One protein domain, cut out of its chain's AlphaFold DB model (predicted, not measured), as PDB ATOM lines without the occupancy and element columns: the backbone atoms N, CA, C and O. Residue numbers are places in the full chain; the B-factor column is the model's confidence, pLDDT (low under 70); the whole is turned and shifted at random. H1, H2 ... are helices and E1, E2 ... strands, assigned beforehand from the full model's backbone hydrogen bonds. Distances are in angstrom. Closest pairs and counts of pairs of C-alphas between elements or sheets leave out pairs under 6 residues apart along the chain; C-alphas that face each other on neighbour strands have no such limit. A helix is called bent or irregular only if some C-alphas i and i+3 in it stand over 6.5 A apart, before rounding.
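This is residues 12 to 211 of the 216 residues of an uncharacterized protein of Verrucomicrobiales bacterium (UniProt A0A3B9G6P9). A strongly twisted sheet of six strands makes one side of this body, and the long helix H3 and the shorter H6 pack on one of its faces, giving two layers. H5 packs on H3 and H6 close to the middle of the whole, and the small hairpin of E1 and E2 packs on H3 with E2. The printed part has 200 residues with nine named helices and eight named strands, in the order H1 E1 E2 H2 H3 H4 H5 H6 E3 E4 E5 E6 E7 E8 H7 H8 H9, class mixed. The large sheet runs E3 E8 E4 E5 E6 E7, antiparallel throughout; the whole is compact, with a radius of gyration of the C-alphas of 16.0 A and spans of 47 by 34 by 32 A.

Find C-alpha 12 at (7.284, 7.128, 33.544), where H1, residues 12 to 19, begins. Next come E1, 21 to 24, E2, 27 to 30, and H2, 32 to 35. From C-alpha 40 at (4.889, 21.663, 33.548), H3 runs 27.6 A to residue 58. Then read H4, 69 to 72, H5, 81 to 87, and H6, 92 to 100. The strands of the large sheet are E3, 103 to 106, E4, 117 to 121, E5, 132 to 141, 21.3 A, E6, 144 to 151, E7, 155 to 162, and E8, 168 to 174. H7, 177 to 185, H8, 191 to 194, and H9, 203 to 209, follow, H9 ending at (16.513, 30.879, 49.722).

E4 E5 E6 E7 form a meander, each strand the antiparallel neighbour of the one before; look at N 118 and O 135, 2.9 A, N 136 and O 148, 2.8 A, and N 151 and O 155, 2.8 A. E8 is the antiparallel neighbour of E4, with N 119 and O 170 within hydrogen-bond range at 2.9 A, and of E3, with N 104 and O 173 at 3.0 A. E5 bends by 88 degrees at residue 136. H3 is on the sheet at a height over the sheet of 8.1 A, and its closest C-alphas to E6 are those of Cys 40 and Ala 150, 4.9 A; H6 is on it at a height over the sheet of 8.3 A, and its closest C-alphas to E3 are those of Phe 97 and Gly 103, 5.1 A. H9 only grazes the sheet. The hub H5 touches H3, which touches it with residues 41 to 45 alone, the closest C-alphas being those of Ser 41 and Asn 87, 5.4 A, at a steep tilt of 49 degrees, opposite ways. H5 and H6 are a helical hairpin, closest at C-alphas Trp 86 and Gly 92, 4.4 A. H5 also touches H4 at C-alphas Phe 71 and Ile 82, 5.9 A, and is close to but not clearly touching H8, 6.4 A between C-alphas Arg 85 and Leu 193. H7 touches H6, about perpendicular at 85 degrees, at C-alphas Leu 100 and Asn 182, 5.7 A. In the hairpin of E1 and E2, N 29 and O 22 are 2.8 A apart; C-alphas Ile 28 of E2 and Glu 53 of H3 are 6.8 A apart. H1 touches H2 at C-alphas Leu 17 and Ile 35, 5.5 A. Every O i to N i+4 pair is within hydrogen-bond range in H1, H3, H6 and H9, against 2 of 3 in H5 and 0 of 5 in H7, which has 5 of 6 O i to N i+3 pairs; H2, H4 and H8 are too short for such a pair. H7 is irregular, C-alphas 181 and 184 being 7.1 A apart.

The farthest C-alphas, Asn 25 and Ser 164, are 46.7 A apart. The printed part has no cut, and no link is long. Mean pLDDT of the printed part is 95.1; Glu 65 is under 70.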
ATOM      1  N   THR A  12       7.083   7.553  34.937       94.69
ATOM      2  CA  THR A  12       7.284   7.128  33.544       94.69
ATOM      3  C   THR A  12       7.477   8.311  32.589       94.69
ATOM      4  O   THR A  12       8.254   8.217  31.639       94.69
ATOM      5  N   ALA A  13       6.793   9.437  32.814       94.69
ATOM      6  CA  ALA A  13       6.984  10.649  32.018       94.69
ATOM      7  C   ALA A  13       8.332  11.320  32.289       94.69
ATOM      8  O   ALA A  13       8.960  11.822  31.355       94.69
ATOM      9  N   VAL A  14       8.781  11.318  33.550       95.56
ATOM     10  CA  VAL A  14      10.103  11.822  33.952       95.56
ATOM     11  C   VAL A  14      11.202  10.982  33.296       95.56
ATOM     12  O   VAL A  14      12.083  11.533  32.635       95.56
ATOM     13  N   ASP A  15      11.097   9.655  33.375       95.62
ATOM     14  CA  ASP A  15      12.073   8.724  32.798       95.62
ATOM     15  C   ASP A  15      12.126   8.841  31.266       95.62
ATOM     16  O   ASP A  15      13.204   8.851  30.658       95.62
ATOM     17  N   ARG A  16      10.959   8.998  30.626       96.31
ATOM     18  CA  ARG A  16      10.841   9.228  29.178       96.31
ATOM     19  C   ARG A  16      11.455  10.562  28.765       96.31
ATOM     20  O   ARG A  16      12.183  10.602  27.773       96.31
ATOM     21  N   LEU A  17      11.200  11.636  29.516       96.62
ATOM     22  CA  LEU A  17      11.832  12.938  29.291       96.62
ATOM     23  C   LEU A  17      13.356  12.822  29.392       96.62
ATOM     24  O   LEU A  17      14.053  13.292  28.494       96.62
ATOM     25  N   SER A  18      13.857  12.153  30.432       96.81
ATOM     26  CA  SER A  18      15.291  11.937  30.627       96.81
ATOM     27  C   SER A  18      15.921  11.155  29.479       96.81
ATOM     28  O   SER A  18      16.961  11.548  28.963       96.81
ATOM     29  N   SER A  19      15.268  10.085  29.029       96.56
ATOM     30  CA  SER A  19      15.757   9.253  27.921       96.56
ATOM     31  C   SER A  19      15.710   9.960  26.560       96.56
ATOM     32  O   SER A  19      16.345   9.509  25.611       96.56
ATOM     33  N   SER A  20      14.961  11.063  26.452       96.56
ATOM     34  CA  SER A  20      14.766  11.819  25.207       96.56
ATOM     35  C   SER A  20      15.640  13.074  25.106       96.56
ATOM     36  O   SER A  20      15.525  13.827  24.133       96.56
ATOM     37  N   VAL A  21      16.485  13.329  26.108       96.81
ATOM     38  CA  VAL A  21      17.476  14.407  26.103       96.81
ATOM     39  C   VAL A  21      18.868  13.785  26.113       96.81
ATOM     40  O   VAL A  21      19.211  13.035  27.019       96.81
ATOM     41  N   SER A  22      19.680  14.108  25.108       94.38
ATOM     42  CA  SER A  22      21.056  13.615  24.980       94.38
ATOM     43  C   SER A  22      22.033  14.766  24.743       94.38
ATOM     44  O   SER A  22      21.650  15.862  24.325       94.38
ATOM     45  N   LEU A  23      23.314  14.521  25.024       92.62
ATOM     46  CA  LEU A  23      24.412  15.403  24.643       92.62
ATOM     47  C   LEU A  23      25.255  14.699  23.580       92.62
ATOM     48  O   LEU A  23      25.880  13.679  23.860       92.62
ATOM     49  N   GLU A  24      25.295  15.263  22.377       90.50
ATOM     50  CA  GLU A  24      26.029  14.708  21.236       90.50
ATOM     51  C   GLU A  24      26.939  15.786  20.651       90.50
ATOM     52  O   GLU A  24      26.451  16.819  20.189       90.50
ATOM     53  N   ASN A  25      28.257  15.556  20.662       85.50
ATOM     54  CA  ASN A  25      29.262  16.496  20.138       85.50
ATOM     55  C   ASN A  25      29.055  17.937  20.660       85.50
ATOM     56  O   ASN A  25      29.019  18.901  19.891       85.50
ATOM     57  N   GLY A  26      28.808  18.071  21.966       84.94
ATOM     58  CA  GLY A  26      28.576  19.350  22.640       84.94
ATOM     59  C   GLY A  26      27.260  20.048  22.313       84.94
ATOM     60  O   GLY A  26      27.118  21.234  22.612       84.94
ATOM     61  N   VAL A  27      26.302  19.334  21.719       89.94
ATOM     62  CA  VAL A  27      24.965  19.835  21.388       89.94
ATOM     63  C   VAL A  27      23.922  19.083  22.202       89.94
ATOM     64  O   VAL A  27      23.843  17.856  22.126       89.94
ATOM     65  N   ILE A  28      23.087  19.811  22.946       93.69
ATOM     66  CA  ILE A  28      21.937  19.214  23.635       93.69
ATOM     67  C   ILE A  28      20.838  18.917  22.605       93.69
ATOM     68  O   ILE A  28      20.277  19.826  21.983       93.69
ATOM     69  N   LYS A  29      20.515  17.637  22.426       94.44
ATOM     70  CA  LYS A  29      19.438  17.156  21.556       94.44
ATOM     71  C   LYS A  29      18.181  16.873  22.373       94.44
ATOM     72  O   LYS A  29      18.249  16.517  23.544       94.44
ATOM     73  N   GLN A  30      17.023  17.066  21.743       95.00
ATOM     74  CA  GLN A  30      15.709  16.810  22.334       95.00
ATOM     75  C   GLN A  30      14.848  16.058  21.317       95.00
ATOM     76  O   GLN A  30      14.475  16.643  20.293       95.00
ATOM     77  N   ASP A  31      14.491  14.807  21.600       94.56
ATOM     78  CA  ASP A  31      13.513  14.064  20.801       94.56
ATOM     79  C   ASP A  31      12.092  14.339  21.313       94.56
ATOM     80  O   ASP A  31      11.542  13.636  22.158       94.56
ATOM     81  N   LEU A  32      11.468  15.394  20.784       90.56
ATOM     82  CA  LEU A  32      10.102  15.754  21.172       90.56
ATOM     83  C   LEU A  32       9.060  14.682  20.830       90.56
ATOM     84  O   LEU A  32       8.020  14.623  21.489       90.56
ATOM     85  N   LYS A  33       9.308  13.865  19.800       90.12
ATOM     86  CA  LYS A  33       8.375  12.810  19.397       90.12
ATOM     87  C   LYS A  33       8.404  11.677  20.418       90.12
ATOM     88  O   LYS A  33       7.338  11.185  20.780       90.12
ATOM     89  N   ALA A  34       9.594  11.320  20.905       91.19
ATOM     90  CA  ALA A  34       9.761  10.355  21.987       91.19
ATOM     91  C   ALA A  34       9.178  10.863  23.315       91.19
ATOM     92  O   ALA A  34       8.565  10.084  24.039       91.19
ATOM     93  N   ILE A  35       9.282  12.168  23.608       90.50
ATOM     94  CA  ILE A  35       8.683  12.760  24.818       90.50
ATOM     95  C   ILE A  35       7.154  12.644  24.789       90.50
ATOM     96  O   ILE A  35       6.568  12.203  25.776       90.50
ATOM     97  N   ASN A  36       6.519  13.005  23.666       86.81
ATOM     98  CA  ASN A  36       5.064  13.018  23.457       86.81
ATOM     99  C   ASN A  36       4.291  13.874  24.491       86.81
ATOM    100  O   ASN A  36       4.036  15.054  24.225       86.81
ATOM    101  N   SER A  37       3.967  13.303  25.655       91.19
ATOM    102  CA  SER A  37       3.318  13.957  26.796       91.19
ATOM    103  C   SER A  37       4.319  14.245  27.916       91.19
ATOM    104  O   SER A  37       5.260  13.484  28.156       91.19
ATOM    105  N   THR A  38       4.124  15.358  28.621       93.19
ATOM    106  CA  THR A  38       4.984  15.759  29.743       93.19
ATOM    107  C   THR A  38       4.189  16.543  30.790       93.19
ATOM    108  O   THR A  38       2.967  16.664  30.708       93.19
ATOM    109  N   PHE A  39       4.906  17.105  31.752       96.31
ATOM    110  CA  PHE A  39       4.425  17.935  32.841       96.31
ATOM    111  C   PHE A  39       5.068  19.332  32.788       96.31
ATOM    112  O   PHE A  39       5.954  19.624  31.980       96.31
ATOM    113  N   CYS A  40       4.595  20.235  33.644       96.75
ATOM    114  CA  CYS A  40       4.889  21.663  33.548       96.75
ATOM    115  C   CYS A  40       6.383  22.032  33.724       96.75
ATOM    116  O   CYS A  40       6.934  22.802  32.929       96.75
ATOM    117  N   SER A  41       7.079  21.451  34.709       97.31
ATOM    118  CA  SER A  41       8.523  21.648  34.919       97.31
ATOM    119  C   SER A  41       9.357  21.037  33.788       97.31
ATOM    120  O   SER A  41      10.304  21.670  33.330       97.31
ATOM    121  N   GLY A  42       8.966  19.878  33.252       97.44
ATOM    122  CA  GLY A  42       9.614  19.260  32.092       97.44
ATOM    123  C   GLY A  42       9.523  20.141  30.844       97.44
ATOM    124  O   GLY A  42      10.530  20.433  30.198       97.44
ATOM    125  N   ALA A  43       8.329  20.664  30.553       97.62
ATOM    126  CA  ALA A  43       8.106  21.568  29.427       97.62
ATOM    127  C   ALA A  43       8.941  22.855  29.518       97.62
ATOM    128  O   ALA A  43       9.551  23.274  28.529       97.62
ATOM    129  N   THR A  44       8.987  23.479  30.697       98.56
ATOM    130  CA  THR A  44       9.793  24.689  30.919       98.56
ATOM    131  C   THR A  44      11.292  24.392  30.892       98.56
ATOM    132  O   THR A  44      12.049  25.188  30.337       98.56
ATOM    133  N   TYR A  45      11.730  23.223  31.364       98.56
ATOM    134  CA  TYR A  45      13.133  22.824  31.274       98.56
ATOM    135  C   TYR A  45      13.586  22.628  29.823       98.56
ATOM    136  O   TYR A  45      14.650  23.107  29.437       98.56
ATOM    137  N   LEU A  46      12.754  22.033  28.960       97.94
ATOM    138  CA  LEU A  46      13.056  21.927  27.526       97.94
ATOM    139  C   LEU A  46      13.240  23.305  26.866       97.94
ATOM    140  O   LEU A  46      14.096  23.461  25.989       97.94
ATOM    141  N   VAL A  47      12.467  24.313  27.290       98.31
ATOM    142  CA  VAL A  47      12.644  25.711  26.854       98.31
ATOM    143  C   VAL A  47      13.969  26.280  27.360       98.31
ATOM    144  O   VAL A  47      14.686  26.930  26.593       98.31
ATOM    145  N   PHE A  48      14.338  25.999  28.608       98.44
ATOM    146  CA  PHE A  48      15.623  26.410  29.167       98.44
ATOM    147  C   PHE A  48      16.810  25.783  28.417       98.44
ATOM    148  O   PHE A  48      17.705  26.505  27.979       98.44
ATOM    149  N   LEU A  49      16.769  24.477  28.134       97.50
ATOM    150  CA  LEU A  49      17.782  23.793  27.324       97.50
ATOM    151  C   LEU A  49      17.891  24.380  25.905       97.50
ATOM    152  O   LEU A  49      18.992  24.587  25.400       97.50
ATOM    153  N   ARG A  50      16.767  24.736  25.269       96.25
ATOM    154  CA  ARG A  50      16.790  25.441  23.971       96.25
ATOM    155  C   ARG A  50      17.414  26.825  24.079       96.25
ATOM    156  O   ARG A  50      18.101  27.244  23.155       96.25
ATOM    157  N   THR A  51      17.180  27.526  25.183       96.06
ATOM    158  CA  THR A  51      17.788  28.838  25.445       96.06
ATOM    159  C   THR A  51      19.308  28.711  25.543       96.06
ATOM    160  O   THR A  51      20.025  29.479  24.907       96.06
ATOM    161  N   ILE A  52      19.800  27.691  26.252       94.62
ATOM    162  CA  ILE A  52      21.227  27.346  26.336       94.62
ATOM    163  C   ILE A  52      21.813  27.060  24.945       94.62
ATOM    164  O   ILE A  52      22.857  27.613  24.598       94.62
ATOM    165  N   GLU A  53      21.127  26.267  24.119       92.88
ATOM    166  CA  GLU A  53      21.576  25.979  22.750       92.88
ATOM    167  C   GLU A  53      21.597  27.229  21.861       92.88
ATOM    168  O   GLU A  53      22.550  27.443  21.113       92.88
ATOM    169  N   GLN A  54      20.597  28.107  21.966       93.25
ATOM    170  CA  GLN A  54      20.595  29.377  21.233       93.25
ATOM    171  C   GLN A  54      21.761  30.285  21.651       93.25
ATOM    172  O   GLN A  54      22.354  30.950  20.803       93.25
ATOM    173  N   LEU A  55      22.122  30.298  22.935       92.56
ATOM    174  CA  LEU A  55      23.284  31.039  23.433       92.56
ATOM    175  C   LEU A  55      24.603  30.437  22.923       92.56
ATOM    176  O   LEU A  55      25.472  31.187  22.479       92.56
ATOM    177  N   ARG A  56      24.721  29.101  22.892       89.62
ATOM    178  CA  ARG A  56      25.866  28.388  22.298       89.62
ATOM    179  C   ARG A  56      26.040  28.716  20.813       89.62
ATOM    180  O   ARG A  56      27.154  28.970  20.371       89.62
ATOM    181  N   LEU A  57      24.949  28.754  20.045       90.19
ATOM    182  CA  LEU A  57      24.990  29.099  18.617       90.19
ATOM    183  C   LEU A  57      25.438  30.546  18.364       90.19
ATOM    184  O   LEU A  57      26.016  30.830  17.319       90.19
ATOM    185  N   ARG A  58      25.189  31.459  19.310       90.38
ATOM    186  CA  ARG A  58      25.624  32.865  19.227       90.38
ATOM    187  C   ARG A  58      27.066  33.080  19.683       90.38
ATOM    188  O   ARG A  58      27.656  34.100  19.343       90.38
ATOM    189  N   SER A  59      27.623  32.167  20.475       84.88
ATOM    190  CA  SER A  59      28.975  32.289  21.011       84.88
ATOM    191  C   SER A  59      29.592  30.914  21.254       84.88
ATOM    192  O   SER A  59      29.204  30.194  22.175       84.88
ATOM    193  N   SER A  60      30.622  30.581  20.474       70.88
ATOM    194  CA  SER A  60      31.380  29.327  20.604       70.88
ATOM    195  C   SER A  60      32.107  29.176  21.947       70.88
ATOM    196  O   SER A  60      32.517  28.072  22.293       70.88
ATOM    197  N   ILE A  61      32.238  30.258  22.724       73.75
ATOM    198  CA  ILE A  61      32.854  30.274  24.060       73.75
ATOM    199  C   ILE A  61      31.830  30.290  25.203       73.75
ATOM    200  O   ILE A  61      32.222  30.411  26.363       73.75
ATOM    201  N   PHE A  62      30.529  30.191  24.900       80.94
ATOM    202  CA  PHE A  62      29.459  30.325  25.890       80.94
ATOM    203  C   PHE A  62      29.635  29.368  27.079       80.94
ATOM    204  O   PHE A  62      29.650  29.810  28.227       80.94
ATOM    205  N   LEU A  63      29.827  28.074  26.806       79.44
ATOM    206  CA  LEU A  63      30.223  27.067  27.789       79.44
ATOM    207  C   LEU A  63      31.129  26.026  27.106       79.44
ATOM    208  O   LEU A  63      30.830  25.608  25.990       79.44
ATOM    209  N   PRO A  64      32.214  25.560  27.749       73.00
ATOM    210  CA  PRO A  64      32.949  24.390  27.274       73.00
ATOM    211  C   PRO A  64      32.041  23.158  27.199       73.00
ATOM    212  O   PRO A  64      31.212  22.967  28.086       73.00
ATOM    213  N   GLU A  65      32.262  22.283  26.215       69.12
ATOM    214  CA  GLU A  65      31.452  21.077  25.964       69.12
ATOM    215  C   GLU A  65      31.177  20.251  27.235       69.12
ATOM    216  O   GLU A  65      30.037  19.913  27.554       69.12
ATOM    217  N   LYS A  66      32.224  20.029  28.038       73.00
ATOM    218  CA  LYS A  66      32.155  19.286  29.307       73.00
ATOM    219  C   LYS A  66      31.182  19.886  30.334       73.00
ATOM    220  O   LYS A  66      30.807  19.202  31.278       73.00
ATOM    221  N   LYS A  67      30.778  21.152  30.183       76.56
ATOM    222  CA  LYS A  67      29.829  21.823  31.084       76.56
ATOM    223  C   LYS A  67      28.363  21.586  30.713       76.56
ATOM    224  O   LYS A  67      27.513  21.788  31.572       76.56
ATOM    225  N   TYR A  68      28.054  21.129  29.496       83.50
ATOM    226  CA  TYR A  68      26.672  20.821  29.102       83.50
ATOM    227  C   TYR A  68      26.164  19.499  29.687       83.50
ATOM    228  O   TYR A  68      24.955  19.318  29.808       83.50
ATOM    229  N   VAL A  69      27.067  18.608  30.116       89.44
ATOM    230  CA  VAL A  69      26.728  17.281  30.662       89.44
ATOM    231  C   VAL A  69      25.733  17.381  31.818       89.44
ATOM    232  O   VAL A  69      24.724  16.686  31.813       89.44
ATOM    233  N   ARG A  70      25.954  18.295  32.776       92.69
ATOM    234  CA  ARG A  70      25.043  18.466  33.922       92.69
ATOM    235  C   ARG A  70      23.658  18.981  33.518       92.69
ATOM    236  O   ARG A  70      22.682  18.655  34.177       92.69
ATOM    237  N   PHE A  71      23.562  19.773  32.447       95.31
ATOM    238  CA  PHE A  71      22.277  20.268  31.941       95.31
ATOM    239  C   PHE A  71      21.497  19.171  31.205       95.31
ATOM    240  O   PHE A  71      20.271  19.136  31.288       95.31
ATOM    241  N   ALA A  72      22.198  18.267  30.517       95.25
ATOM    242  CA  ALA A  72      21.607  17.122  29.827       95.25
ATOM    243  C   ALA A  72      21.348  15.909  30.746       95.25
ATOM    244  O   ALA A  72      20.741  14.941  30.302       95.25
ATOM    245  N   ASN A  73      21.772  15.949  32.015       94.62
ATOM    246  CA  ASN A  73      21.488  14.898  32.990       94.62
ATOM    247  C   ASN A  73      20.132  15.131  33.677       94.62
ATOM    248  O   ASN A  73      20.028  15.938  34.603       94.62
ATOM    249  N   LEU A  74      19.097  14.435  33.206       96.81
ATOM    250  CA  LEU A  74      17.727  14.554  33.718       96.81
ATOM    251  C   LEU A  74      17.293  13.347  34.573       96.81
ATOM    252  O   LEU A  74      16.243  13.403  35.205       96.81
ATOM    253  N   GLY A  75      18.082  12.273  34.625       94.94
ATOM    254  CA  GLY A  75      17.756  11.040  35.351       94.94
ATOM    255  C   GLY A  75      18.071  11.141  36.842       94.94
ATOM    256  O   GLY A  75      18.850  10.345  37.360       94.94
ATOM    257  N   VAL A  76      17.545  12.171  37.504       95.88
ATOM    258  CA  VAL A  76      17.921  12.586  38.866       95.88
ATOM    259  C   VAL A  76      16.686  12.852  39.723       95.88
ATOM    260  O   VAL A  76      15.605  13.109  39.192       95.88
ATOM    261  N   GLN A  77      16.838  12.791  41.047       96.12
ATOM    262  CA  GLN A  77      15.734  13.047  41.978       96.12
ATOM    263  C   GLN A  77      15.508  14.548  42.196       96.12
ATOM    264  O   GLN A  77      16.381  15.373  41.930       96.12
ATOM    265  N   ASP A  78      14.346  14.910  42.736       96.50
ATOM    266  CA  ASP A  78      14.051  16.290  43.125       96.50
ATOM    267  C   ASP A  78      15.115  16.852  44.084       96.50
ATOM    268  O   ASP A  78      15.513  16.224  45.067       96.50
ATOM    269  N   GLY A  79      15.592  18.061  43.780       97.06
ATOM    270  CA  GLY A  79      16.685  18.725  44.494       97.06
ATOM    271  C   GLY A  79      18.096  18.261  44.110       97.06
ATOM    272  O   GLY A  79      19.066  18.843  44.602       97.06
ATOM    273  N   GLU A  80      18.245  17.272  43.226       97.19
ATOM    274  CA  GLU A  80      19.547  16.802  42.739       97.19
ATOM    275  C   GLU A  80      19.920  17.392  41.374       97.19
ATOM    276  O   GLU A  80      19.072  17.647  40.519       97.19
ATOM    277  N   GLU A  81      21.218  17.594  41.151       96.06
ATOM    278  CA  GLU A  81      21.778  18.116  39.902       96.06
ATOM    279  C   GLU A  81      21.032  19.368  39.392       96.06
ATOM    280  O   GLU A  81      20.492  20.146  40.176       96.06
ATOM    281  N   ILE A  82      21.066  19.660  38.091       97.44
ATOM    282  CA  ILE A  82      20.397  20.851  37.543       97.44
ATOM    283  C   ILE A  82      18.912  20.580  37.318       97.44
ATOM    284  O   ILE A  82      18.070  21.390  37.708       97.44
ATOM    285  N   PHE A  83      18.586  19.448  36.691       98.12
ATOM    286  CA  PHE A  83      17.201  19.133  36.377       98.12
ATOM    287  C   PHE A  83      16.373  18.831  37.625       98.12
ATOM    288  O   PHE A  83      15.262  19.331  37.722       98.12
ATOM    289  N   GLY A  84      16.901  18.100  38.605       98.06
ATOM    290  CA  GLY A  84      16.170  17.816  39.839       98.06
ATOM    291  C   GLY A  84      15.908  19.074  40.665       98.06
ATOM    292  O   GLY A  84      14.822  19.223  41.221       98.06
ATOM    293  N   ARG A  85      16.831  20.052  40.671       98.25
ATOM    294  CA  ARG A  85      16.550  21.398  41.213       98.25
ATOM    295  C   ARG A  85      15.406  22.088  40.467       98.25
ATOM    296  O   ARG A  85      14.563  22.719  41.091       98.25
ATOM    297  N   TRP A  86      15.376  21.985  39.139       98.56
ATOM    298  CA  TRP A  86      14.316  22.575  38.317       98.56
ATOM    299  C   TRP A  86      12.960  21.883  38.504       98.56
ATOM    300  O   TRP A  86      11.921  22.543  38.468       98.56
ATOM    301  N   ASN A  87      12.980  20.559  38.652       97.69
ATOM    302  CA  ASN A  87      11.801  19.709  38.703       97.69
ATOM    303  C   ASN A  87      11.104  19.719  40.062       97.69
ATOM    304  O   ASN A  87       9.886  19.566  40.097       97.69
ATOM    305  N   ALA A  88      11.871  19.923  41.135       96.69
ATOM    306  CA  ALA A  88      11.373  19.892  42.497       96.69
ATOM    307  C   ALA A  88      10.117  20.746  42.704       96.69
ATOM    308  O   ALA A  88       9.955  21.831  42.124       96.69
ATOM    309  N   ASN A  89       9.260  20.278  43.615       95.19
ATOM    310  CA  ASN A  89       8.206  21.103  44.193       95.19
ATOM    311  C   ASN A  89       8.778  22.448  44.678       95.19
ATOM    312  O   ASN A  89       9.935  22.564  45.088       95.19
ATOM    313  N   GLY A  90       7.950  23.487  44.645       95.12
ATOM    314  CA  GLY A  90       8.346  24.819  45.074       95.12
ATOM    315  C   GLY A  90       9.081  25.617  43.982       95.12
ATOM    316  O   GLY A  90       8.694  25.560  42.805       95.12
ATOM    317  N   PRO A  91      10.069  26.451  44.364       97.62
ATOM    318  CA  PRO A  91      10.632  27.517  43.531       97.62
ATOM    319  C   PRO A  91      11.879  27.080  42.731       97.62
ATOM    320  O   PRO A  91      12.852  27.831  42.650       97.62
ATOM    321  N   GLY A  92      11.873  25.881  42.139       98.19
ATOM    322  CA  GLY A  92      13.058  25.256  41.528       98.19
ATOM    323  C   GLY A  92      13.857  26.148  40.565       98.19
ATOM    324  O   GLY A  92      15.067  26.321  40.725       98.19
ATOM    325  N   THR A  93      13.184  26.799  39.607       98.50
ATOM    326  CA  THR A  93      13.826  27.736  38.665       98.50
ATOM    327  C   THR A  93      14.479  28.922  39.373       98.50
ATOM    328  O   THR A  93      15.627  29.259  39.083       98.50
ATOM    329  N   ALA A  94      13.771  29.540  40.320       98.75
ATOM    330  CA  ALA A  94      14.269  30.703  41.038       98.75
ATOM    331  C   ALA A  94      15.483  30.348  41.899       98.75
ATOM    332  O   ALA A  94      16.491  31.056  41.866       98.75
ATOM    333  N   LYS A  95      15.426  29.210  42.600       98.69
ATOM    334  CA  LYS A  95      16.549  28.703  43.392       98.69
ATOM    335  C   LYS A  95      17.774  28.436  42.521       98.69
ATOM    336  O   LYS A  95      18.862  28.894  42.858       98.69
ATOM    337  N   LEU A  96      17.596  27.783  41.368       98.56
ATOM    338  CA  LEU A  96      18.691  27.555  40.423       98.56
ATOM    339  C   LEU A  96      19.312  28.875  39.938       98.56
ATOM    340  O   LEU A  96      20.534  28.977  39.834       98.56
ATOM    341  N   PHE A  97      18.492  29.887  39.637       98.62
ATOM    342  CA  PHE A  97      18.985  31.180  39.152       98.62
ATOM    343  C   PHE A  97      19.749  31.956  40.225       98.62
ATOM    344  O   PHE A  97      20.773  32.565  39.902       98.62
ATOM    345  N   ALA A  98      19.286  31.887  41.475       98.56
ATOM    346  CA  ALA A  98      19.964  32.470  42.627       98.56
ATOM    347  C   ALA A  98      21.318  31.786  42.876       98.56
ATOM    348  O   ALA A  98      22.348  32.456  42.905       98.56
ATOM    349  N   ASP A  99      21.346  30.451  42.943       98.25
ATOM    350  CA  ASP A  99      22.574  29.690  43.222       98.25
ATOM    351  C   ASP A  99      23.658  29.882  42.156       98.25
ATOM    352  O   ASP A  99      24.856  29.860  42.448       98.25
ATOM    353  N   LEU A 100      23.247  30.048  40.897       97.19
ATOM    354  CA  LEU A 100      24.171  30.274  39.790       97.19
ATOM    355  C   LEU A 100      24.582  31.743  39.635       97.19
ATOM    356  O   LEU A 100      25.536  32.000  38.893       97.19
ATOM    357  N   ASP A 101      23.891  32.686  40.287       97.75
ATOM    358  CA  ASP A 101      23.959  34.128  39.995       97.75
ATOM    359  C   ASP A 101      23.740  34.396  38.491       97.75
ATOM    360  O   ASP A 101      24.460  35.169  37.856       97.75
ATOM    361  N   CYS A 102      22.788  33.691  37.868       97.69
ATOM    362  CA  CYS A 102      22.543  33.787  36.421       97.69
ATOM    363  C   CYS A 102      21.307  34.614  36.050       97.69
ATOM    364  O   CYS A 102      21.097  34.925  34.873       97.69
ATOM    365  N   GLY A 103      20.513  35.015  37.037       98.00
ATOM    366  CA  GLY A 103      19.260  35.713  36.809       98.00
ATOM    367  C   GLY A 103      18.812  36.566  37.981       98.00
ATOM    368  O   GLY A 103      19.558  36.798  38.927       98.00
ATOM    369  N   ILE A 104      17.577  37.041  37.872       98.62
ATOM    370  CA  ILE A 104      16.866  37.785  38.914       98.62
ATOM    371  C   ILE A 104      15.510  37.132  39.165       98.62
ATOM    372  O   ILE A 104      14.882  36.635  38.225       98.62
ATOM    373  N   ASN A 105      15.067  37.172  40.420       98.88
ATOM    374  CA  ASN A 105      13.803  36.602  40.866       98.88
ATOM    375  C   ASN A 105      12.920  37.690  41.473       98.88
ATOM    376  O   ASN A 105      13.367  38.441  42.340       98.88
ATOM    377  N   PHE A 106      11.674  37.796  41.017       98.81
ATOM    378  CA  PHE A 106      10.779  38.869  41.448       98.81
ATOM    379  C   PHE A 106       9.296  38.488  41.374       98.81
ATOM    380  O   PHE A 106       8.938  37.483  40.765       98.81
ATOM    381  N   THR A 107       8.416  39.284  41.988       98.50
ATOM    382  CA  THR A 107       6.966  38.999  42.043       98.50
ATOM    383  C   THR A 107       6.095  39.982  41.258       98.50
ATOM    384  O   THR A 107       4.908  39.726  41.061       98.50
ATOM    385  N   SER A 108       6.635  41.126  40.832       97.88
ATOM    386  CA  SER A 108       5.854  42.164  40.150       97.88
ATOM    387  C   SER A 108       5.415  41.754  38.738       97.88
ATOM    388  O   SER A 108       6.243  41.605  37.840       97.88
ATOM    389  N   TYR A 109       4.097  41.664  38.519       97.25
ATOM    390  CA  TYR A 109       3.505  41.473  37.188       97.25
ATOM    391  C   TYR A 109       3.826  42.616  36.219       97.25
ATOM    392  O   TYR A 109       3.936  42.377  35.024       97.25
ATOM    393  N   GLU A 110       3.949  43.848  36.721       96.62
ATOM    394  CA  GLU A 110       4.241  45.037  35.910       96.62
ATOM    395  C   GLU A 110       5.629  44.959  35.264       96.62
ATOM    396  O   GLU A 110       5.823  45.416  34.143       96.62
ATOM    397  N   HIS A 111       6.581  44.328  35.955       97.94
ATOM    398  CA  HIS A 111       7.962  44.204  35.496       97.94
ATOM    399  C   HIS A 111       8.235  42.884  34.761       97.94
ATOM    400  O   HIS A 111       9.356  42.659  34.287       97.94
ATOM    401  N   ALA A 112       7.243  41.993  34.689       98.19
ATOM    402  CA  ALA A 112       7.351  40.722  33.989       98.19
ATOM    403  C   ALA A 112       7.303  40.935  32.471       98.19
ATOM    404  O   ALA A 112       6.525  41.736  31.956       98.19
ATOM    405  N   HIS A 113       8.117  40.182  31.735       98.19
ATOM    406  CA  HIS A 113       8.202  40.251  30.280       98.19
ATOM    407  C   HIS A 113       7.911  38.885  29.658       98.19
ATOM    408  O   HIS A 113       8.285  37.857  30.233       98.19
ATOM    409  N   PRO A 114       7.291  38.844  28.463       98.56
ATOM    410  CA  PRO A 114       7.155  37.604  27.716       98.56
ATOM    411  C   PRO A 114       8.505  36.882  27.592       98.56
ATOM    412  O   PRO A 114       9.500  37.475  27.177       98.56
ATOM    413  N   GLY A 115       8.532  35.601  27.954       98.38
ATOM    414  CA  GLY A 115       9.745  34.783  28.011       98.38
ATOM    415  C   GLY A 115      10.308  34.563  29.416       98.38
ATOM    416  O   GLY A 115      11.122  33.654  29.575       98.38
ATOM    417  N   ASP A 116       9.862  35.312  30.429       98.81
ATOM    418  CA  ASP A 116      10.207  35.007  31.821       98.81
ATOM    419  C   ASP A 116       9.677  33.623  32.212       98.81
ATOM    420  O   ASP A 116       8.549  33.242  31.875       98.81
ATOM    421  N   PHE A 117      10.483  32.872  32.961       98.81
ATOM    422  CA  PHE A 117       9.986  31.683  33.639       98.81
ATOM    423  C   PHE A 117       9.104  32.136  34.795       98.81
ATOM    424  O   PHE A 117       9.450  33.078  35.507       98.81
ATOM    425  N   MET A 118       7.967  31.479  34.984       98.75
ATOM    426  CA  MET A 118       7.027  31.833  36.036       98.75
ATOM    427  C   MET A 118       6.538  30.576  36.744       98.75
ATOM    428  O   MET A 118       6.043  29.642  36.113       98.75
ATOM    429  N   LYS A 119       6.637  30.572  38.071       98.62
ATOM    430  CA  LYS A 119       5.950  29.612  38.934       98.62
ATOM    431  C   LYS A 119       4.765  30.324  39.572       98.62
ATOM    432  O   LYS A 119       4.885  31.453  40.046       98.62
ATOM    433  N   MET A 120       3.620  29.659  39.572       98.06
ATOM    434  CA  MET A 120       2.433  30.123  40.278       98.06
ATOM    435  C   MET A 120       1.939  29.054  41.243       98.06
ATOM    436  O   MET A 120       2.069  27.861  40.961       98.06
ATOM    437  N   TRP A 121       1.351  29.490  42.353       98.38
ATOM    438  CA  TRP A 121       0.711  28.633  43.346       98.38
ATOM    439  C   TRP A 121      -0.759  29.007  43.495       98.38
ATOM    440  O   TRP A 121      -1.107  30.182  43.618       98.38
ATOM    441  N   TRP A 122      -1.622  27.995  43.514       97.81
ATOM    442  CA  TRP A 122      -3.072  28.132  43.685       97.81
ATOM    443  C   TRP A 122      -3.490  28.178  45.160       97.81
ATOM    444  O   TRP A 122      -4.612  28.559  45.486       97.81
ATOM    445  N   THR A 123      -2.596  27.771  46.061       97.19
ATOM    446  CA  THR A 123      -2.784  27.761  47.516       97.19
ATOM    447  C   THR A 123      -1.607  28.466  48.196       97.19
ATOM    448  O   THR A 123      -0.595  28.744  47.558       97.19
ATOM    449  N   ASN A 124      -1.727  28.749  49.497       96.50
ATOM    450  CA  ASN A 124      -0.613  29.286  50.292       96.50
ATOM    451  C   ASN A 124       0.443  28.220  50.647       96.50
ATOM    452  O   ASN A 124       1.481  28.552  51.209       96.50
ATOM    453  N   ALA A 125       0.162  26.939  50.386       97.62
ATOM    454  CA  ALA A 125       1.076  25.852  50.706       97.62
ATOM    455  C   ALA A 125       2.182  25.760  49.646       97.62
ATOM    456  O   ALA A 125       1.892  25.699  48.448       97.62
ATOM    457  N   ILE A 126       3.435  25.702  50.099       97.88
ATOM    458  CA  ILE A 126       4.626  25.530  49.260       97.88
ATOM    459  C   ILE A 126       5.378  24.299  49.765       97.88
ATOM    460  O   ILE A 126       5.546  24.139  50.972       97.88
ATOM    461  N   GLY A 127       5.799  23.418  48.855       97.12
ATOM    462  CA  GLY A 127       6.375  22.114  49.191       97.12
ATOM    463  C   GLY A 127       5.337  20.988  49.178       97.12
ATOM    464  O   GLY A 127       4.622  20.811  48.189       97.12
ATOM    465  N   LYS A 128       5.245  20.210  50.262       96.69
ATOM    466  CA  LYS A 128       4.545  18.911  50.321       96.69
ATOM    467  C   LYS A 128       3.110  18.943  49.804       96.69
ATOM    468  O   LYS A 128       2.659  18.008  49.148       96.69
ATOM    469  N   LYS A 129       2.372  19.993  50.160       96.44
ATOM    470  CA  LYS A 129       0.952  20.163  49.818       96.44
ATOM    471  C   LYS A 129       0.744  21.198  48.716       96.44
ATOM    472  O   LYS A 129      -0.368  21.714  48.566       96.44
ATOM    473  N   GLU A 130       1.802  21.558  47.990       95.94
ATOM    474  CA  GLU A 130       1.680  22.594  46.980       95.94
ATOM    475  C   GLU A 130       0.727  22.174  45.868       95.94
ATOM    476  O   GLU A 130       0.650  21.020  45.444       95.94
ATOM    477  N   ARG A 131       0.021  23.172  45.352       95.88
ATOM    478  CA  ARG A 131      -0.655  23.080  44.068       95.88
ATOM    479  C   ARG A 131      -0.146  24.242  43.248       95.88
ATOM    480  O   ARG A 131      -0.591  25.369  43.447       95.88
ATOM    481  N   GLY A 132       0.806  23.970  42.368       95.75
ATOM    482  CA  GLY A 132       1.432  24.990  41.543       95.75
ATOM    483  C   GLY A 132       1.551  24.585  40.083       95.75
ATOM    484  O   GLY A 132       1.215  23.466  39.702       95.75
ATOM    485  N   HIS A 133       2.013  25.526  39.266       97.50
ATOM    486  CA  HIS A 133       2.229  25.326  37.835       97.50
ATOM    487  C   HIS A 133       3.464  26.104  37.381       97.50
ATOM    488  O   HIS A 133       3.595  27.288  37.701       97.50
ATOM    489  N   SER A 134       4.374  25.438  36.668       98.06
ATOM    490  CA  SER A 134       5.571  26.059  36.085       98.06
ATOM    491  C   SER A 134       5.341  26.358  34.608       98.06
ATOM    492  O   SER A 134       4.912  25.490  33.843       98.06
ATOM    493  N   VAL A 135       5.572  27.599  34.192       98.69
ATOM    494  CA  VAL A 135       5.186  28.079  32.862       98.69
ATOM    495  C   VAL A 135       6.202  29.075  32.307       98.69
ATOM    496  O   VAL A 135       7.053  29.596  33.025       98.69
ATOM    497  N   ILE A 136       6.077  29.376  31.017       98.81
ATOM    498  CA  ILE A 136       6.694  30.551  30.401       98.81
ATOM    499  C   ILE A 136       5.639  31.646  30.302       98.81
ATOM    500  O   ILE A 136       4.592  31.443  29.684       98.81
ATOM    501  N   TYR A 137       5.904  32.800  30.897       98.81
ATOM    502  CA  TYR A 137       5.011  33.951  30.836       98.81
ATOM    503  C   TYR A 137       4.959  34.518  29.410       98.81
ATOM    504  O   TYR A 137       5.986  34.637  28.741       98.81
ATOM    505  N   LEU A 138       3.762  34.858  28.927       98.62
ATOM    506  CA  LEU A 138       3.535  35.417  27.587       98.62
ATOM    507  C   LEU A 138       3.021  36.862  27.615       98.62
ATOM    508  O   LEU A 138       2.886  37.468  26.557       98.62
ATOM    509  N   GLY A 139       2.732  37.412  28.795       98.12
ATOM    510  CA  GLY A 139       2.155  38.746  28.962       98.12
ATOM    511  C   GLY A 139       0.890  38.737  29.816       98.12
ATOM    512  O   GLY A 139       0.452  37.698  30.314       98.12
ATOM    513  N   SER A 140       0.291  39.911  29.997       96.88
ATOM    514  CA  SER A 140      -0.989  40.054  30.692       96.88
ATOM    515  C   SER A 140      -1.878  41.084  30.015       96.88
ATOM    516  O   SER A 140      -1.390  42.025  29.395       96.88
ATOM    517  N   GLN A 141      -3.185  40.897  30.163       95.81
ATOM    518  CA  GLN A 141      -4.212  41.830  29.723       95.81
ATOM    519  C   GLN A 141      -5.237  41.985  30.851       95.81
ATOM    520  O   GLN A 141      -5.969  41.053  31.184       95.81
ATOM    521  N   GLY A 142      -5.268  43.165  31.478       94.88
ATOM    522  CA  GLY A 142      -6.095  43.407  32.663       94.88
ATOM    523  C   GLY A 142      -5.740  42.456  33.813       94.88
ATOM    524  O   GLY A 142      -4.577  42.373  34.227       94.88
ATOM    525  N   ASP A 143      -6.737  41.726  34.321       96.31
ATOM    526  CA  ASP A 143      -6.548  40.715  35.375       96.31
ATOM    527  C   ASP A 143      -6.049  39.363  34.837       96.31
ATOM    528  O   ASP A 143      -5.695  38.490  35.618       96.31
ATOM    529  N   GLN A 144      -5.997  39.150  33.521       98.12
ATOM    530  CA  GLN A 144      -5.553  37.875  32.956       98.12
ATOM    531  C   GLN A 144      -4.048  37.874  32.712       98.12
ATOM    532  O   GLN A 144      -3.505  38.800  32.110       98.12
ATOM    533  N   ILE A 145      -3.377  36.806  33.130       98.06
ATOM    534  CA  ILE A 145      -2.051  36.455  32.627       98.06
ATOM    535  C   ILE A 145      -2.181  35.409  31.525       98.06
ATOM    536  O   ILE A 145      -3.037  34.528  31.593       98.06
ATOM    537  N   HIS A 146      -1.298  35.482  30.538       98.31
ATOM    538  CA  HIS A 146      -1.157  34.493  29.480       98.31
ATOM    539  C   HIS A 146       0.170  33.770  29.666       98.31
ATOM    540  O   HIS A 146       1.192  34.387  29.978       98.31
ATOM    541  N   TYR A 147       0.171  32.458  29.473       98.50
ATOM    542  CA  TYR A 147       1.368  31.650  29.650       98.50
ATOM    543  C   TYR A 147       1.384  30.454  28.704       98.50
ATOM    544  O   TYR A 147       0.340  30.014  28.232       98.50
ATOM    545  N   TRP A 148       2.574  29.909  28.460       98.38
ATOM    546  CA  TRP A 148       2.794  28.655  27.745       98.38
ATOM    547  C   TRP A 148       3.362  27.595  28.696       98.38
ATOM    548  O   TRP A 148       4.276  27.884  29.465       98.38
ATOM    549  N   SER A 149       2.849  26.365  28.646       97.00
ATOM    550  CA  SER A 149       3.391  25.212  29.391       97.00
ATOM    551  C   SER A 149       2.869  23.892  28.809       97.00
ATOM    552  O   SER A 149       2.160  23.906  27.803       97.00
ATOM    553  N   ALA A 150       3.193  22.759  29.436       96.06
ATOM    554  CA  ALA A 150       2.397  21.540  29.320       96.06
ATOM    555  C   ALA A 150       1.248  21.594  30.333       96.06
ATOM    556  O   ALA A 150       1.470  21.581  31.542       96.06
ATOM    557  N   ASN A 151       0.020  21.683  29.834       92.38
ATOM    558  CA  ASN A 151      -1.184  21.911  30.619       92.38
ATOM    559  C   ASN A 151      -2.033  20.652  30.695       92.38
ATOM    560  O   ASN A 151      -2.199  19.955  29.702       92.38
ATOM    561  N   TYR A 152      -2.634  20.396  31.849       86.44
ATOM    562  CA  TYR A 152      -3.651  19.360  31.941       86.44
ATOM    563  C   TYR A 152      -4.972  19.824  31.295       86.44
ATOM    564  O   TYR A 152      -5.396  20.955  31.584       86.44
ATOM    565  N   PRO A 153      -5.671  18.964  30.523       85.88
ATOM    566  CA  PRO A 153      -5.233  17.664  29.978       85.88
ATOM    567  C   PRO A 153      -4.536  17.738  28.600       85.88
ATOM    568  O   PRO A 153      -4.079  16.715  28.095       85.88
ATOM    569  N   GLU A 154      -4.477  18.907  27.959       87.62
ATOM    570  CA  GLU A 154      -4.205  19.047  26.518       87.62
ATOM    571  C   GLU A 154      -2.719  18.903  26.135       87.62
ATOM    572  O   GLU A 154      -2.393  18.598  24.987       87.62
ATOM    573  N   GLY A 155      -1.809  19.086  27.091       91.69
ATOM    574  CA  GLY A 155      -0.366  19.107  26.879       91.69
ATOM    575  C   GLY A 155       0.157  20.490  26.506       91.69
ATOM    576  O   GLY A 155      -0.266  21.506  27.063       91.69
ATOM    577  N   TYR A 156       1.144  20.542  25.613       94.62
ATOM    578  CA  TYR A 156       1.844  21.781  25.285       94.62
ATOM    579  C   TYR A 156       0.922  22.823  24.652       94.62
ATOM    580  O   TYR A 156       0.355  22.602  23.584       94.62
ATOM    581  N   GLY A 157       0.849  24.010  25.245       95.94
ATOM    582  CA  GLY A 157       0.030  25.078  24.697       95.94
ATOM    583  C   GLY A 157      -0.041  26.309  25.580       95.94
ATOM    584  O   GLY A 157       0.516  26.356  26.682       95.94
ATOM    585  N   SER A 158      -0.745  27.308  25.063       96.81
ATOM    586  CA  SER A 158      -1.021  28.537  25.790       96.81
ATOM    587  C   SER A 158      -2.316  28.412  26.588       96.81
ATOM    588  O   SER A 158      -3.308  27.888  26.082       96.81
ATOM    589  N   LYS A 159      -2.319  28.925  27.816       96.94
ATOM    590  CA  LYS A 159      -3.517  29.105  28.644       96.94
ATOM    591  C   LYS A 159      -3.490  30.487  29.293       96.94
ATOM    592  O   LYS A 159      -2.491  31.205  29.226       96.94
ATOM    593  N   SER A 160      -4.614  30.846  29.903       97.56
ATOM    594  CA  SER A 160      -4.762  32.089  30.655       97.56
ATOM    595  C   SER A 160      -5.332  31.806  32.033       97.56
ATOM    596  O   SER A 160      -6.052  30.822  32.216       97.56
ATOM    597  N   VAL A 161      -5.005  32.655  33.000       97.75
ATOM    598  CA  VAL A 161      -5.605  32.611  34.337       97.75
ATOM    599  C   VAL A 161      -5.683  34.014  34.929       97.75
ATOM    600  O   VAL A 161      -4.851  34.874  34.634       97.75
ATOM    601  N   ALA A 162      -6.678  34.239  35.779       98.25
ATOM    602  CA  ALA A 162      -6.832  35.483  36.517       98.25
ATOM    603  C   ALA A 162      -5.739  35.622  37.594       98.25
ATOM    604  O   ALA A 162      -5.489  34.666  38.333       98.25
ATOM    605  N   LYS A 163      -5.132  36.807  37.748       98.06
ATOM    606  CA  LYS A 163      -4.147  37.095  38.812       98.06
ATOM    607  C   LYS A 163      -4.756  36.849  40.192       98.06
ATOM    608  O   LYS A 163      -4.086  36.321  41.070       98.06
ATOM    609  N   SER A 164      -6.047  37.138  40.347       96.94
ATOM    610  CA  SER A 164      -6.835  36.872  41.559       96.94
ATOM    611  C   SER A 164      -6.906  35.391  41.981       96.94
ATOM    612  O   SER A 164      -7.123  35.101  43.160       96.94
ATOM    613  N   GLN A 165      -6.691  34.445  41.059       97.88
ATOM    614  CA  GLN A 165      -6.640  33.005  41.362       97.88
ATOM    615  C   GLN A 165      -5.248  32.536  41.812       97.88
ATOM    616  O   GLN A 165      -5.114  31.432  42.341       97.88
ATOM    617  N   ILE A 166      -4.216  33.359  41.624       98.19
ATOM    618  CA  ILE A 166      -2.832  33.039  41.970       98.19
ATOM    619  C   ILE A 166      -2.539  33.566  43.380       98.19
ATOM    620  O   ILE A 166      -2.624  34.765  43.635       98.19
ATOM    621  N   LYS A 167      -2.178  32.673  44.307       97.75
ATOM    622  CA  LYS A 167      -1.820  33.032  45.692       97.75
ATOM    623  C   LYS A 167      -0.387  33.514  45.821       97.75
ATOM    624  O   LYS A 167      -0.135  34.510  46.491       97.75
ATOM    625  N   HIS A 168       0.525  32.845  45.129       97.81
ATOM    626  CA  HIS A 168       1.906  33.283  44.997       97.81
ATOM    627  C   HIS A 168       2.309  33.235  43.533       97.81
ATOM    628  O   HIS A 168       1.955  32.296  42.818       97.81
ATOM    629  N   VAL A 169       3.065  34.237  43.101       98.12
ATOM    630  CA  VAL A 169       3.694  34.278  41.785       98.12
ATOM    631  C   VAL A 169       5.177  34.540  41.972       98.12
ATOM    632  O   VAL A 169       5.566  35.333  42.828       98.12
ATOM    633  N   LEU A 170       5.996  33.866  41.177       98.75
ATOM    634  CA  LEU A 170       7.434  34.061  41.156       98.75
ATOM    635  C   LEU A 170       7.922  34.038  39.716       98.75
ATOM    636  O   LEU A 170       7.786  33.024  39.031       98.75
ATOM    637  N   PHE A 171       8.489  35.153  39.279       98.88
ATOM    638  CA  PHE A 171       9.155  35.297  37.997       98.88
ATOM    639  C   PHE A 171      10.655  35.085  38.162       98.88
ATOM    640  O   PHE A 171      11.250  35.547  39.135       98.88
ATOM    641  N   SER A 172      11.262  34.441  37.172       98.88
ATOM    642  CA  SER A 172      12.701  34.229  37.072       98.88
ATOM    643  C   SER A 172      13.167  34.603  35.670       98.88
ATOM    644  O   SER A 172      12.782  33.977  34.676       98.88
ATOM    645  N   ARG A 173      14.027  35.621  35.589       98.75
ATOM    646  CA  ARG A 173      14.588  36.115  34.325       98.75
ATOM    647  C   ARG A 173      16.076  35.826  34.257       98.75
ATOM    648  O   ARG A 173      16.837  36.264  35.117       98.75
ATOM    649  N   LEU A 174      16.500  35.141  33.199       98.31
ATOM    650  CA  LEU A 174      17.915  34.931  32.905       98.31
ATOM    651  C   LEU A 174      18.516  36.247  32.390       98.31
ATOM    652  O   LEU A 174      18.210  36.678  31.282       98.31
ATOM    653  N   THR A 175      19.371  36.883  33.189       97.94
ATOM    654  CA  THR A 175      19.990  38.187  32.867       97.94
ATOM    655  C   THR A 175      21.502  38.100  32.691       97.94
ATOM    656  O   THR A 175      22.094  38.939  32.016       97.94
ATOM    657  N   LYS A 176      22.137  37.064  33.249       97.00
ATOM    658  CA  LYS A 176      23.586  36.837  33.200       97.00
ATOM    659  C   LYS A 176      23.881  35.430  32.659       97.00
ATOM    660  O   LYS A 176      24.407  34.588  33.385       97.00
ATOM    661  N   PRO A 177      23.580  35.134  31.383       94.88
ATOM    662  CA  PRO A 177      23.701  33.783  30.827       94.88
ATOM    663  C   PRO A 177      25.104  33.170  30.971       94.88
ATOM    664  O   PRO A 177      25.221  31.972  31.208       94.88
ATOM    665  N   ALA A 178      26.174  33.971  30.915       92.62
ATOM    666  CA  ALA A 178      27.550  33.491  31.108       92.62
ATOM    667  C   ALA A 178      27.783  32.817  32.480       92.62
ATOM    668  O   ALA A 178      28.668  31.974  32.626       92.62
ATOM    669  N   LYS A 179      26.972  33.151  33.490       95.12
ATOM    670  CA  LYS A 179      27.059  32.587  34.843       95.12
ATOM    671  C   LYS A 179      26.513  31.166  34.940       95.12
ATOM    672  O   LYS A 179      26.810  30.477  35.908       95.12
ATOM    673  N   LEU A 180      25.847  30.655  33.902       94.62
ATOM    674  CA  LEU A 180      25.539  29.224  33.785       94.62
ATOM    675  C   LEU A 180      26.811  28.351  33.822       94.62
ATOM    676  O   LEU A 180      26.757  27.189  34.218       94.62
ATOM    677  N   ALA A 181      27.985  28.930  33.538       91.62
ATOM    678  CA  ALA A 181      29.288  28.295  33.728       91.62
ATOM    679  C   ALA A 181      29.596  27.902  35.184       91.62
ATOM    680  O   ALA A 181      30.497  27.083  35.400       91.62
ATOM    681  N   ASN A 182      28.868  28.469  36.154       93.12
ATOM    682  CA  ASN A 182      28.949  28.140  37.577       93.12
ATOM    683  C   ASN A 182      28.264  26.815  37.922       93.12
ATOM    684  O   ASN A 182      28.407  26.367  39.055       93.12
ATOM    685  N   ALA A 183      27.592  26.157  36.971       92.31
ATOM    686  CA  ALA A 183      26.967  24.854  37.180       92.31
ATOM    687  C   ALA A 183      27.893  23.860  37.886       92.31
ATOM    688  O   ALA A 183      27.464  23.206  38.820       92.31
ATOM    689  N   ASN A 184      29.183  23.798  37.545       87.94
ATOM    690  CA  ASN A 184      30.144  22.881  38.182       87.94
ATOM    691  C   ASN A 184      30.454  23.193  39.658       87.94
ATOM    692  O   ASN A 184      31.081  22.378  40.325       87.94
ATOM    693  N   ARG A 185      30.056  24.366  40.161       90.75
ATOM    694  CA  ARG A 185      30.216  24.766  41.567       90.75
ATOM    695  C   ARG A 185      29.015  24.374  42.424       90.75
ATOM    696  O   ARG A 185      29.113  24.423  43.644       90.75
ATOM    697  N   LEU A 186      27.892  24.004  41.803       93.88
ATOM    698  CA  LEU A 186      26.720  23.549  42.538       93.88
ATOM    699  C   LEU A 186      27.009  22.204  43.196       93.88
ATOM    700  O   LEU A 186      27.436  21.263  42.517       93.88
ATOM    701  N   SER A 187      26.679  22.109  44.484       95.06
ATOM    702  CA  SER A 187      26.538  20.824  45.166       95.06
ATOM    703  C   SER A 187      25.621  19.902  44.346       95.06
ATOM    704  O   SER A 187      24.601  20.381  43.828       95.06
ATOM    705  N   PRO A 188      25.933  18.598  44.235       93.69
ATOM    706  CA  PRO A 188      25.047  17.623  43.601       93.69
ATOM    707  C   PRO A 188      23.638  17.595  44.198       93.69
ATOM    708  O   PRO A 188      22.702  17.237  43.498       93.69
ATOM    709  N   LYS A 189      23.469  18.018  45.458       97.56
ATOM    710  CA  LYS A 189      22.175  18.065  46.147       97.56
ATOM    711  C   LYS A 189      21.913  19.419  46.805       97.56
ATOM    712  O   LYS A 189      22.817  20.010  47.405       97.56
ATOM    713  N   ASP A 190      20.671  19.880  46.705       98.19
ATOM    714  CA  ASP A 190      20.101  21.015  47.429       98.19
ATOM    715  C   ASP A 190      19.074  20.508  48.446       98.19
ATOM    716  O   ASP A 190      18.009  20.033  48.056       98.19
ATOM    717  N   SER A 191      19.388  20.564  49.744       97.19
ATOM    718  CA  SER A 191      18.487  20.016  50.772       97.19
ATOM    719  C   SER A 191      17.142  20.742  50.810       97.19
ATOM    720  O   SER A 191      16.111  20.087  50.874       97.19
ATOM    721  N   PHE A 192      17.145  22.071  50.658       97.75
ATOM    722  CA  PHE A 192      15.921  22.874  50.639       97.75
ATOM    723  C   PHE A 192      14.936  22.392  49.566       97.75
ATOM    724  O   PHE A 192      13.763  22.187  49.865       97.75
ATOM    725  N   LEU A 193      15.403  22.145  48.339       98.19
ATOM    726  CA  LEU A 193      14.544  21.601  47.282       98.19
ATOM    727  C   LEU A 193      14.245  20.103  47.459       98.19
ATOM    728  O   LEU A 193      13.125  19.677  47.188       98.19
ATOM    729  N   ALA A 194      15.199  19.304  47.942       97.69
ATOM    730  CA  ALA A 194      15.010  17.863  48.158       97.69
ATOM    731  C   ALA A 194      13.997  17.535  49.279       97.69
ATOM    732  O   ALA A 194      13.447  16.428  49.339       97.69
ATOM    733  N   ASP A 195      13.744  18.481  50.183       97.62
ATOM    734  CA  ASP A 195      12.772  18.339  51.266       97.62
ATOM    735  C   ASP A 195      11.354  18.787  50.850       97.62
ATOM    736  O   ASP A 195      10.383  18.437  51.521       97.62
ATOM    737  N   MET A 196      11.177  19.435  49.689       96.25
ATOM    738  CA  MET A 196       9.883  19.970  49.217       96.25
ATOM    739  C   MET A 196       8.799  18.915  48.953       96.25
ATOM    740  O   MET A 196       7.622  19.257  48.888       96.25
ATOM    741  N   LEU A 197       9.143  17.632  48.817       93.94
ATOM    742  CA  LEU A 197       8.148  16.548  48.747       93.94
ATOM    743  C   LEU A 197       7.626  16.128  50.131       93.94
ATOM    744  O   LEU A 197       6.597  15.458  50.238       93.94
ATOM    745  N   ARG A 198       8.339  16.484  51.203       96.62
ATOM    746  CA  ARG A 198       8.113  15.980  52.567       96.62
ATOM    747  C   ARG A 198       7.748  17.078  53.559       96.62
ATOM    748  O   ARG A 198       7.031  16.782  54.518       96.62
ATOM    749  N   GLU A 199       8.169  18.308  53.294       97.50
ATOM    750  CA  GLU A 199       8.045  19.460  54.184       97.50
ATOM    751  C   GLU A 199       7.274  20.613  53.530       97.50
ATOM    752  O   GLU A 199       7.122  20.677  52.309       97.50
ATOM    753  N   GLU A 200       6.734  21.502  54.362       96.94
ATOM    754  CA  GLU A 200       6.064  22.729  53.928       96.94
ATOM    755  C   GLU A 200       6.942  23.929  54.285       96.94
ATOM    756  O   GLU A 200       7.502  23.979  55.377       96.94
ATOM    757  N   PHE A 201       7.020  24.904  53.383       97.81
ATOM    758  CA  PHE A 201       7.829  26.107  53.557       97.81
ATOM    759  C   PHE A 201       6.964  27.361  53.486       97.81
ATOM    760  O   PHE A 201       5.965  27.430  52.763       97.81
ATOM    761  N   THR A 202       7.362  28.389  54.225       97.44
ATOM    762  CA  THR A 202       6.737  29.709  54.173       97.44
ATOM    763  C   THR A 202       7.235  30.509  52.971       97.44
ATOM    764  O   THR A 202       8.368  30.358  52.511       97.44
ATOM    765  N   TRP A 203       6.423  31.461  52.503       97.56
ATOM    766  CA  TRP A 203       6.856  32.400  51.462       97.56
ATOM    767  C   TRP A 203       8.110  33.200  51.861       97.56
ATOM    768  O   TRP A 203       8.937  33.531  51.011       97.56
ATOM    769  N   ARG A 204       8.277  33.491  53.160       97.44
ATOM    770  CA  ARG A 204       9.464  34.178  53.688       97.44
ATOM    771  C   ARG A 204      10.730  33.348  53.480       97.44
ATOM    772  O   ARG A 204      11.722  33.896  53.014       97.44
ATOM    773  N   GLU A 205      10.690  32.056  53.796       98.06
ATOM    774  CA  GLU A 205      11.821  31.145  53.575       98.06
ATOM    775  C   GLU A 205      12.135  31.023  52.088       98.06
ATOM    776  O   GLU A 205      13.281  31.202  51.693       98.06
ATOM    777  N   VAL A 206      11.114  30.827  51.248       98.12
ATOM    778  CA  VAL A 206      11.274  30.812  49.784       98.12
ATOM    779  C   VAL A 206      11.949  32.088  49.290       98.12
ATOM    780  O   VAL A 206      12.890  32.026  48.502       98.12
ATOM    781  N   SER A 207      11.510  33.246  49.785       97.94
ATOM    782  CA  SER A 207      12.074  34.533  49.387       97.94
ATOM    783  C   SER A 207      13.544  34.672  49.780       97.94
ATOM    784  O   SER A 207      14.331  35.208  49.004       97.94
ATOM    785  N   GLN A 208      13.930  34.148  50.945       98.12
ATOM    786  CA  GLN A 208      15.320  34.135  51.408       98.12
ATOM    787  C   GLN A 208      16.187  33.153  50.611       98.12
ATOM    788  O   GLN A 208      17.243  33.541  50.118       98.12
ATOM    789  N   PHE A 209      15.744  31.905  50.437       98.06
ATOM    790  CA  PHE A 209      16.513  30.879  49.722       98.06
ATOM    791  C   PHE A 209      16.676  31.177  48.229       98.06
ATOM    792  O   PHE A 209      17.633  30.702  47.618       98.06
ATOM    793  N   CYS A 210      15.751  31.932  47.635       98.44
ATOM    794  CA  CYS A 210      15.737  32.219  46.203       98.44
ATOM    795  C   CYS A 210      16.083  33.674  45.853       98.44
ATOM    796  O   CYS A 210      15.914  34.039  44.691       98.44
ATOM    797  N   ASP A 211      16.536  34.498  46.805       98.31
ATOM    798  CA  ASP A 211      16.833  35.927  46.582       98.31
ATOM    799  C   ASP A 211      15.685  36.662  45.853       98.31
ATOM    800  O   ASP A 211      15.856  37.284  44.801       98.31
TER     801      ASP A 211